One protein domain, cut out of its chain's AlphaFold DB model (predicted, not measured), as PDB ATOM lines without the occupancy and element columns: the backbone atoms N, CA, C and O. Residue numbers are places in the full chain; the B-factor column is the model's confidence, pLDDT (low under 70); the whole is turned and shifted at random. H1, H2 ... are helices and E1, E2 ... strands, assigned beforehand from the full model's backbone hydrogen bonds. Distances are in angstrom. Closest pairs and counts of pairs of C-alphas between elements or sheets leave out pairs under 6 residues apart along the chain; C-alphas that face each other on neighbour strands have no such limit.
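This is residues 319 to 384 of the 398 residues of the protein "GD24459" of Drosophila simulans (UniProt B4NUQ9). A small sheet and the long helix H2 make a V with the short helix H1 packed between them; residues 377 to 382, of which 377 to 380 belong to H2, stick out. The 66 printed residues include, in order, H1, E1, E2, E3 and H2: mixed, with an antiparallel meander, each strand beside the one before, order E1, E2, E3. The whole is loose, radius of gyration of the C-alphas 13.7 A, spanning 44 by 25 by 22 A.

Start at E2, residues 341 to 344, in hairpins with E1, residues 333 to 335, N 334 to O 343 2.8 A, and E3, residues 348 to 351, N 350 to O 342 2.7 A. H1, residues 322 to 329, is on the sheet at a height of 9.5 A; its C-alpha 326 is 6.8 A from C-alpha 344, their closest pair with E2. H2, residues 357 to 380, touches H1 with residues 361 to 369 alone, the closest C-alphas, Leu 328 and Ala 365, 5.6 A apart; they run the same way at 37 degrees, only just a steep tilt. H2 only grazes the sheet, with residues 358 to 362. In H1 and H2 every O i to N i+4 pair is within hydrogen-bond range.

Find C-alpha 322 at (2.512, 37.575, 2.071), where H1 begins. From C-alpha 357 at (0.718, 23.959, -2.916), H2 runs 34.4 A to C-alpha 380.

The printed part has no cut, and its four links are tight. Sixteen residues are under pLDDT 70, among them 319 to 323.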
ATOM      1  N   ARG A 319      -1.621  43.696   8.319       41.50
ATOM      2  CA  ARG A 319      -0.894  42.430   8.159       41.50
ATOM      3  C   ARG A 319      -1.675  41.549   7.196       41.50
ATOM      4  O   ARG A 319      -2.759  41.089   7.541       41.50
ATOM      5  N   LEU A 320      -1.114  41.321   6.016       48.62
ATOM      6  CA  LEU A 320      -1.697  40.456   5.002       48.62
ATOM      7  C   LEU A 320      -0.830  39.206   4.800       48.62
ATOM      8  O   LEU A 320       0.395  39.284   4.946       48.62
ATOM      9  N   PRO A 321      -1.434  38.058   4.456       56.91
ATOM     10  CA  PRO A 321      -0.691  36.873   4.049       56.91
ATOM     11  C   PRO A 321       0.205  37.179   2.838       56.91
ATOM     12  O   PRO A 321      -0.279  37.568   1.770       56.91
ATOM     13  N   ALA A 322       1.523  37.060   3.019       60.41
ATOM     14  CA  ALA A 322       2.512  37.575   2.071       60.41
ATOM     15  C   ALA A 322       2.413  36.909   0.689       60.41
ATOM     16  O   ALA A 322       2.344  37.613  -0.316       60.41
ATOM     17  N   ALA A 323       2.342  35.575   0.634       67.38
ATOM     18  CA  ALA A 323       2.278  34.830  -0.622       67.38
ATOM     19  C   ALA A 323       1.019  35.184  -1.430       67.38
ATOM     20  O   ALA A 323       1.109  35.512  -2.607       67.38
ATOM     21  N   GLN A 324      -0.145  35.204  -0.782       74.62
ATOM     22  CA  GLN A 324      -1.429  35.533  -1.399       74.62
ATOM     23  C   GLN A 324      -1.442  36.973  -1.918       74.62
ATOM     24  O   GLN A 324      -1.879  37.218  -3.037       74.62
ATOM     25  N   THR A 325      -0.917  37.918  -1.134       71.50
ATOM     26  CA  THR A 325      -0.859  39.340  -1.507       71.50
ATOM     27  C   THR A 325       0.037  39.553  -2.722       71.50
ATOM     28  O   THR A 325      -0.366  40.201  -3.685       71.50
ATOM     29  N   LEU A 326       1.231  38.961  -2.715       72.62
ATOM     30  CA  LEU A 326       2.158  39.037  -3.840       72.62
ATOM     31  C   LEU A 326       1.546  38.413  -5.098       72.62
ATOM     32  O   LEU A 326       1.531  39.045  -6.150       72.62
ATOM     33  N   LEU A 327       0.937  37.232  -4.972       76.12
ATOM     34  CA  LEU A 327       0.256  36.556  -6.075       76.12
ATOM     35  C   LEU A 327      -0.987  37.294  -6.576       76.12
ATOM     36  O   LEU A 327      -1.372  37.085  -7.721       76.12
ATOM     37  N   LEU A 328      -1.616  38.172  -5.796       75.19
ATOM     38  CA  LEU A 328      -2.759  38.986  -6.229       75.19
ATOM     39  C   LEU A 328      -2.348  40.291  -6.918       75.19
ATOM     40  O   LEU A 328      -3.013  40.690  -7.872       75.19
ATOM     41  N   PHE A 329      -1.270  40.934  -6.460       75.75
ATOM     42  CA  PHE A 329      -0.939  42.311  -6.852       75.75
ATOM     43  C   PHE A 329       0.346  42.481  -7.666       75.75
ATOM     44  O   PHE A 329       0.544  43.563  -8.217       75.75
ATOM     45  N   SER A 330       1.206  41.465  -7.776       73.25
ATOM     46  CA  SER A 330       2.385  41.551  -8.644       73.25
ATOM     47  C   SER A 330       1.990  41.776 -10.107       73.25
ATOM     48  O   SER A 330       0.990  41.242 -10.597       73.25
ATOM     49  N   PHE A 331       2.788  42.549 -10.826       75.62
ATOM     50  CA  PHE A 331       2.620  42.776 -12.254       75.62
ATOM     51  C   PHE A 331       3.017  41.538 -13.070       75.62
ATOM     52  O   PHE A 331       2.302  41.165 -14.000       75.62
ATOM     53  N   ALA A 332       4.105  40.868 -12.682       79.06
ATOM     54  CA  ALA A 332       4.586  39.636 -13.301       79.06
ATOM     55  C   ALA A 332       4.770  38.519 -12.263       79.06
ATOM     56  O   ALA A 332       5.155  38.764 -11.116       79.06
ATOM     57  N   ILE A 333       4.472  37.285 -12.670       80.12
ATOM     58  CA  ILE A 333       4.694  36.073 -11.877       80.12
ATOM     59  C   ILE A 333       5.384  35.058 -12.778       80.12
ATOM     60  O   ILE A 333       4.760  34.529 -13.698       80.12
ATOM     61  N   ASP A 334       6.640  34.767 -12.472       82.50
ATOM     62  CA  ASP A 334       7.417  33.712 -13.105       82.50
ATOM     63  C   ASP A 334       7.491  32.506 -12.168       82.50
ATOM     64  O   ASP A 334       7.483  32.644 -10.944       82.50
ATOM     65  N   THR A 335       7.549  31.299 -12.718       84.69
ATOM     66  CA  THR A 335       7.636  30.085 -11.903       84.69
ATOM     67  C   THR A 335       8.351  28.956 -12.637       84.69
ATOM     68  O   THR A 335       8.458  28.967 -13.863       84.69
ATOM     69  N   ASN A 336       8.867  27.985 -11.886       81.50
ATOM     70  CA  ASN A 336       9.445  26.763 -12.437       81.50
ATOM     71  C   ASN A 336       8.352  25.727 -12.777       81.50
ATOM     72  O   ASN A 336       7.207  25.840 -12.346       81.50
ATOM     73  N   ALA A 337       8.703  24.674 -13.523       76.50
ATOM     74  CA  ALA A 337       7.738  23.672 -14.000       76.50
ATOM     75  C   ALA A 337       6.927  22.982 -12.880       76.50
ATOM     76  O   ALA A 337       5.791  22.574 -13.106       76.50
ATOM     77  N   GLY A 338       7.498  22.859 -11.676       73.81
ATOM     78  CA  GLY A 338       6.834  22.269 -10.507       73.81
ATOM     79  C   GLY A 338       6.045  23.259  -9.645       73.81
ATOM     80  O   GLY A 338       5.444  22.839  -8.658       73.81
ATOM     81  N   ILE A 339       6.070  24.553  -9.976       75.88
ATOM     82  CA  ILE A 339       5.470  25.647  -9.196       75.88
ATOM     83  C   ILE A 339       5.894  25.593  -7.715       75.88
ATOM     84  O   ILE A 339       5.114  25.832  -6.795       75.88
ATOM     85  N   THR A 340       7.153  25.228  -7.476       77.50
ATOM     86  CA  THR A 340       7.774  25.214  -6.141       77.50
ATOM     87  C   THR A 340       8.567  26.484  -5.877       77.50
ATOM     88  O   THR A 340       8.825  26.813  -4.724       77.50
ATOM     89  N   GLN A 341       8.923  27.215  -6.933       79.25
ATOM     90  CA  GLN A 341       9.561  28.520  -6.848       79.25
ATOM     91  C   GLN A 341       8.773  29.515  -7.679       79.25
ATOM     92  O   GLN A 341       8.494  29.272  -8.855       79.25
ATOM     93  N   ILE A 342       8.408  30.631  -7.059       78.81
ATOM     94  CA  ILE A 342       7.656  31.702  -7.703       78.81
ATOM     95  C   ILE A 342       8.446  32.997  -7.561       78.81
ATOM     96  O   ILE A 342       8.773  33.399  -6.449       78.81
ATOM     97  N   ALA A 343       8.737  33.662  -8.673       81.75
ATOM     98  CA  ALA A 343       9.339  34.985  -8.697       81.75
ATOM     99  C   ALA A 343       8.281  36.031  -9.068       81.75
ATOM    100  O   ALA A 343       7.703  36.011 -10.152       81.75
ATOM    101  N   CYS A 344       8.027  36.958  -8.153       76.06
ATOM    102  CA  CYS A 344       7.134  38.091  -8.337       76.06
ATOM    103  C   CYS A 344       7.938  39.308  -8.811       76.06
ATOM    104  O   CYS A 344       8.949  39.674  -8.203       76.06
ATOM    105  N   ASP A 345       7.483  39.928  -9.901       74.50
ATOM    106  CA  ASP A 345       8.040  41.144 -10.512       74.50
ATOM    107  C   ASP A 345       9.535  41.072 -10.877       74.50
ATOM    108  O   ASP A 345      10.172  42.095 -11.118       74.50
ATOM    109  N   GLY A 346      10.104  39.864 -10.938       73.69
ATOM    110  CA  GLY A 346      11.504  39.619 -11.290       73.69
ATOM    111  C   GLY A 346      12.525  39.905 -10.180       73.69
ATOM    112  O   GLY A 346      13.723  39.789 -10.426       73.69
ATOM    113  N   TRP A 347      12.097  40.270  -8.965       67.38
ATOM    114  CA  TRP A 347      13.024  40.596  -7.864       67.38
ATOM    115  C   TRP A 347      12.643  40.005  -6.501       67.38
ATOM    116  O   TRP A 347      13.433  40.120  -5.562       67.38
ATOM    117  N   LEU A 348      11.481  39.357  -6.370       60.12
ATOM    118  CA  LEU A 348      11.026  38.791  -5.101       60.12
ATOM    119  C   LEU A 348      10.648  37.314  -5.253       60.12
ATOM    120  O   LEU A 348       9.695  36.986  -5.948       60.12
ATOM    121  N   GLY A 349      11.402  36.426  -4.601       72.00
ATOM    122  CA  GLY A 349      11.211  34.974  -4.665       72.00
ATOM    123  C   GLY A 349      10.370  34.415  -3.514       72.00
ATOM    124  O   GLY A 349      10.491  34.863  -2.373       72.00
ATOM    125  N   LEU A 350       9.544  33.416  -3.816       76.69
ATOM    126  CA  LEU A 350       8.779  32.602  -2.877       76.69
ATOM    127  C   LEU A 350       9.125  31.130  -3.098       76.69
ATOM    128  O   LEU A 350       8.922  30.605  -4.194       76.69
ATOM    129  N   ASP A 351       9.579  30.467  -2.039       79.44
ATOM    130  CA  ASP A 351       9.808  29.025  -2.029       79.44
ATOM    131  C   ASP A 351       8.621  28.318  -1.366       79.44
ATOM    132  O   ASP A 351       8.250  28.609  -0.225       79.44
ATOM    133  N   LEU A 352       8.016  27.384  -2.094       75.44
ATOM    134  CA  LEU A 352       6.865  26.597  -1.668       75.44
ATOM    135  C   LEU A 352       7.308  25.139  -1.496       75.44
ATOM    136  O   LEU A 352       7.367  24.386  -2.470       75.44
ATOM    137  N   PRO A 353       7.644  24.725  -0.259       65.38
ATOM    138  CA  PRO A 353       8.287  23.437  -0.001       65.38
ATOM    139  C   PRO A 353       7.347  22.240  -0.189       65.38
ATOM    140  O   PRO A 353       7.811  21.110  -0.313       65.38
ATOM    141  N   MET A 354       6.031  22.472  -0.206       72.94
ATOM    142  CA  MET A 354       5.030  21.419  -0.342       72.94
ATOM    143  C   MET A 354       4.645  21.215  -1.817       72.94
ATOM    144  O   MET A 354       4.144  22.159  -2.441       72.94
ATOM    145  N   PRO A 355       4.801  19.998  -2.374       63.62
ATOM    146  CA  PRO A 355       4.396  19.692  -3.744       63.62
ATOM    147  C   PRO A 355       2.912  20.011  -3.976       63.62
ATOM    148  O   PRO A 355       2.064  19.653  -3.163       63.62
ATOM    149  N   GLY A 356       2.595  20.711  -5.067       66.06
ATOM    150  CA  GLY A 356       1.218  21.066  -5.444       66.06
ATOM    151  C   GLY A 356       0.635  22.310  -4.758       66.06
ATOM    152  O   GLY A 356      -0.289  22.915  -5.300       66.06
ATOM    153  N   SER A 357       1.207  22.768  -3.637       73.12
ATOM    154  CA  SER A 357       0.718  23.959  -2.916       73.12
ATOM    155  C   SER A 357       0.817  25.251  -3.738       73.12
ATOM    156  O   SER A 357      -0.088  26.086  -3.705       73.12
ATOM    157  N   GLY A 358       1.878  25.402  -4.538       72.50
ATOM    158  CA  GLY A 358       2.032  26.551  -5.432       72.50
ATOM    159  C   GLY A 358       1.059  26.559  -6.594       72.50
ATOM    160  O   GLY A 358       0.561  27.622  -6.955       72.50
ATOM    161  N   MET A 359       0.709  25.384  -7.116       78.00
ATOM    162  CA  MET A 359      -0.302  25.266  -8.162       78.00
ATOM    163  C   MET A 359      -1.681  25.695  -7.648       78.00
ATOM    164  O   MET A 359      -2.386  26.437  -8.329       78.00
ATOM    165  N   GLU A 360      -2.047  25.288  -6.431       76.88
ATOM    166  CA  GLU A 360      -3.316  25.673  -5.810       76.88
ATOM    167  C   GLU A 360      -3.385  27.180  -5.516       76.88
ATOM    168  O   GLU A 360      -4.365  27.840  -5.878       76.88
ATOM    169  N   LEU A 361      -2.331  27.748  -4.921       74.00
ATOM    170  CA  LEU A 361      -2.259  29.181  -4.621       74.00
ATOM    171  C   LEU A 361      -2.298  30.039  -5.889       74.00
ATOM    172  O   LEU A 361      -3.051  31.012  -5.947       74.00
ATOM    173  N   LEU A 362      -1.523  29.667  -6.911       79.31
ATOM    174  CA  LEU A 362      -1.470  30.391  -8.177       79.31
ATOM    175  C   LEU A 362      -2.806  30.305  -8.927       79.31
ATOM    176  O   LEU A 362      -3.293  31.317  -9.428       79.31
ATOM    177  N   SER A 363      -3.433  29.125  -8.952       78.00
ATOM    178  CA  SER A 363      -4.739  28.914  -9.589       78.00
ATOM    179  C   SER A 363      -5.821  29.808  -8.973       78.00
ATOM    180  O   SER A 363      -6.489  30.568  -9.683       78.00
ATOM    181  N   ARG A 364      -5.931  29.812  -7.636       72.19
ATOM    182  CA  ARG A 364      -6.890  30.669  -6.926       72.19
ATOM    183  C   ARG A 364      -6.589  32.158  -7.127       72.19
ATOM    184  O   ARG A 364      -7.509  32.947  -7.335       72.19
ATOM    185  N   ALA A 365      -5.316  32.559  -7.117       76.81
ATOM    186  CA  ALA A 365      -4.931  33.948  -7.363       76.81
ATOM    187  C   ALA A 365      -5.305  34.417  -8.781       76.81
ATOM    188  O   ALA A 365      -5.807  35.528  -8.949       76.81
ATOM    189  N   ILE A 366      -5.133  33.568  -9.802       78.81
ATOM    190  CA  ILE A 366      -5.539  33.862 -11.185       78.81
ATOM    191  C   ILE A 366      -7.057  34.041 -11.284       78.81
ATOM    192  O   ILE A 366      -7.528  34.983 -11.930       78.81
ATOM    193  N   GLU A 367      -7.835  33.165 -10.646       76.50
ATOM    194  CA  GLU A 367      -9.296  33.267 -10.627       76.50
ATOM    195  C   GLU A 367      -9.761  34.582  -9.985       76.50
ATOM    196  O   GLU A 367     -10.587  35.308 -10.551       76.50
ATOM    197  N   LEU A 368      -9.156  34.944  -8.852       71.81
ATOM    198  CA  LEU A 368      -9.421  36.199  -8.160       71.81
ATOM    199  C   LEU A 368      -9.054  37.421  -9.001       71.81
ATOM    200  O   LEU A 368      -9.882  38.321  -9.146       71.81
ATOM    201  N   ARG A 369      -7.866  37.442  -9.619       78.06
ATOM    202  CA  ARG A 369      -7.436  38.524 -10.523       78.06
ATOM    203  C   ARG A 369      -8.404  38.704 -11.689       78.06
ATOM    204  O   ARG A 369      -8.743  39.836 -12.040       78.06
ATOM    205  N   ARG A 370      -8.890  37.604 -12.276       76.56
ATOM    206  CA  ARG A 370      -9.886  37.639 -13.362       76.56
ATOM    207  C   ARG A 370     -11.213  38.221 -12.887       76.56
ATOM    208  O   ARG A 370     -11.777  39.075 -13.571       76.56
ATOM    209  N   ARG A 371     -11.712  37.781 -11.729       71.50
ATOM    210  CA  ARG A 371     -12.976  38.271 -11.160       71.50
ATOM    211  C   ARG A 371     -12.880  39.748 -10.780       71.50
ATOM    212  O   ARG A 371     -13.774  40.512 -11.131       71.50
ATOM    213  N   TRP A 372     -11.779  40.150 -10.150       71.38
ATOM    214  CA  TRP A 372     -11.473  41.542  -9.827       71.38
ATOM    215  C   TRP A 372     -11.443  42.416 -11.080       71.38
ATOM    216  O   TRP A 372     -12.157  43.409 -11.146       71.38
ATOM    217  N   SER A 373     -10.687  42.009 -12.105       74.25
ATOM    218  CA  SER A 373     -10.586  42.755 -13.365       74.25
ATOM    219  C   SER A 373     -11.953  42.915 -14.027       74.25
ATOM    220  O   SER A 373     -12.312  44.009 -14.443       74.25
ATOM    221  N   ARG A 374     -12.760  41.847 -14.065       75.81
ATOM    222  CA  ARG A 374     -14.120  41.887 -14.621       75.81
ATOM    223  C   ARG A 374     -15.018  42.886 -13.887       75.81
ATOM    224  O   ARG A 374     -15.720  43.653 -14.536       75.81
ATOM    225  N   LEU A 375     -14.992  42.882 -12.552       70.75
ATOM    226  CA  LEU A 375     -15.764  43.821 -11.731       70.75
ATOM    227  C   LEU A 375     -15.267  45.263 -11.896       70.75
ATOM    228  O   LEU A 375     -16.077  46.181 -12.007       70.75
ATOM    229  N   LEU A 376     -13.948  45.458 -11.954       69.00
ATOM    230  CA  LEU A 376     -13.323  46.764 -12.136       69.00
ATOM    231  C   LEU A 376     -13.702  47.377 -13.489       69.00
ATOM    232  O   LEU A 376     -14.169  48.512 -13.525       69.00
ATOM    233  N   TYR A 377     -13.573  46.619 -14.582       72.31
ATOM    234  CA  TYR A 377     -13.980  47.075 -15.913       72.31
ATOM    235  C   TYR A 377     -15.490  47.326 -15.993       72.31
ATOM    236  O   TYR A 377     -15.904  48.359 -16.503       72.31
ATOM    237  N   GLY A 378     -16.322  46.463 -15.394       70.88
ATOM    238  CA  GLY A 378     -17.771  46.691 -15.326       70.88
ATOM    239  C   GLY A 378     -18.161  47.981 -14.590       70.88
ATOM    240  O   GLY A 378     -19.131  48.638 -14.971       70.88
ATOM    241  N   LYS A 379     -17.392  48.374 -13.567       64.25
ATOM    242  CA  LYS A 379     -17.579  49.635 -12.837       64.25
ATOM    243  C   LYS A 379     -17.093  50.846 -13.638       64.25
ATOM    244  O   LYS A 379     -17.775  51.867 -13.640       64.25
ATOM    245  N   LEU A 380     -15.950  50.730 -14.318       66.06
ATOM    246  CA  LEU A 380     -15.409  51.781 -15.190       66.06
ATOM    247  C   LEU A 380     -16.322  52.059 -16.396       66.06
ATOM    248  O   LEU A 380     -16.464  53.210 -16.790       66.06
ATOM    249  N   ASP A 381     -17.011  51.034 -16.903       76.44
ATOM    250  CA  ASP A 381     -17.991  51.143 -17.993       76.44
ATOM    251  C   ASP A 381     -19.393  51.598 -17.524       76.44
ATOM    252  O   ASP A 381     -20.338  51.613 -18.315       76.44
ATOM    253  N   GLY A 382     -19.570  51.934 -16.238       60.91
ATOM    254  CA  GLY A 382     -20.833  52.448 -15.690       60.91
ATOM    255  C   GLY A 382     -21.976  51.425 -15.576       60.91
ATOM    256  O   GLY A 382     -23.127  51.816 -15.404       60.91
ATOM    257  N   LYS A 383     -21.695  50.116 -15.650       59.53
ATOM    258  CA  LYS A 383     -22.706  49.036 -15.700       59.53
ATOM    259  C   LYS A 383     -22.997  48.355 -14.353       59.53
ATOM    260  O   LYS A 383     -23.388  47.188 -14.336       59.53
ATOM    261  N   CYS A 384     -22.782  49.008 -13.210       50.09
ATOM    262  CA  CYS A 384     -22.889  48.308 -11.924       50.09
ATOM    263  C   CYS A 384     -24.304  48.359 -11.316       50.09
ATOM    264  O   CYS A 384     -24.817  49.432 -11.007       50.09
TER     265      CYS A 384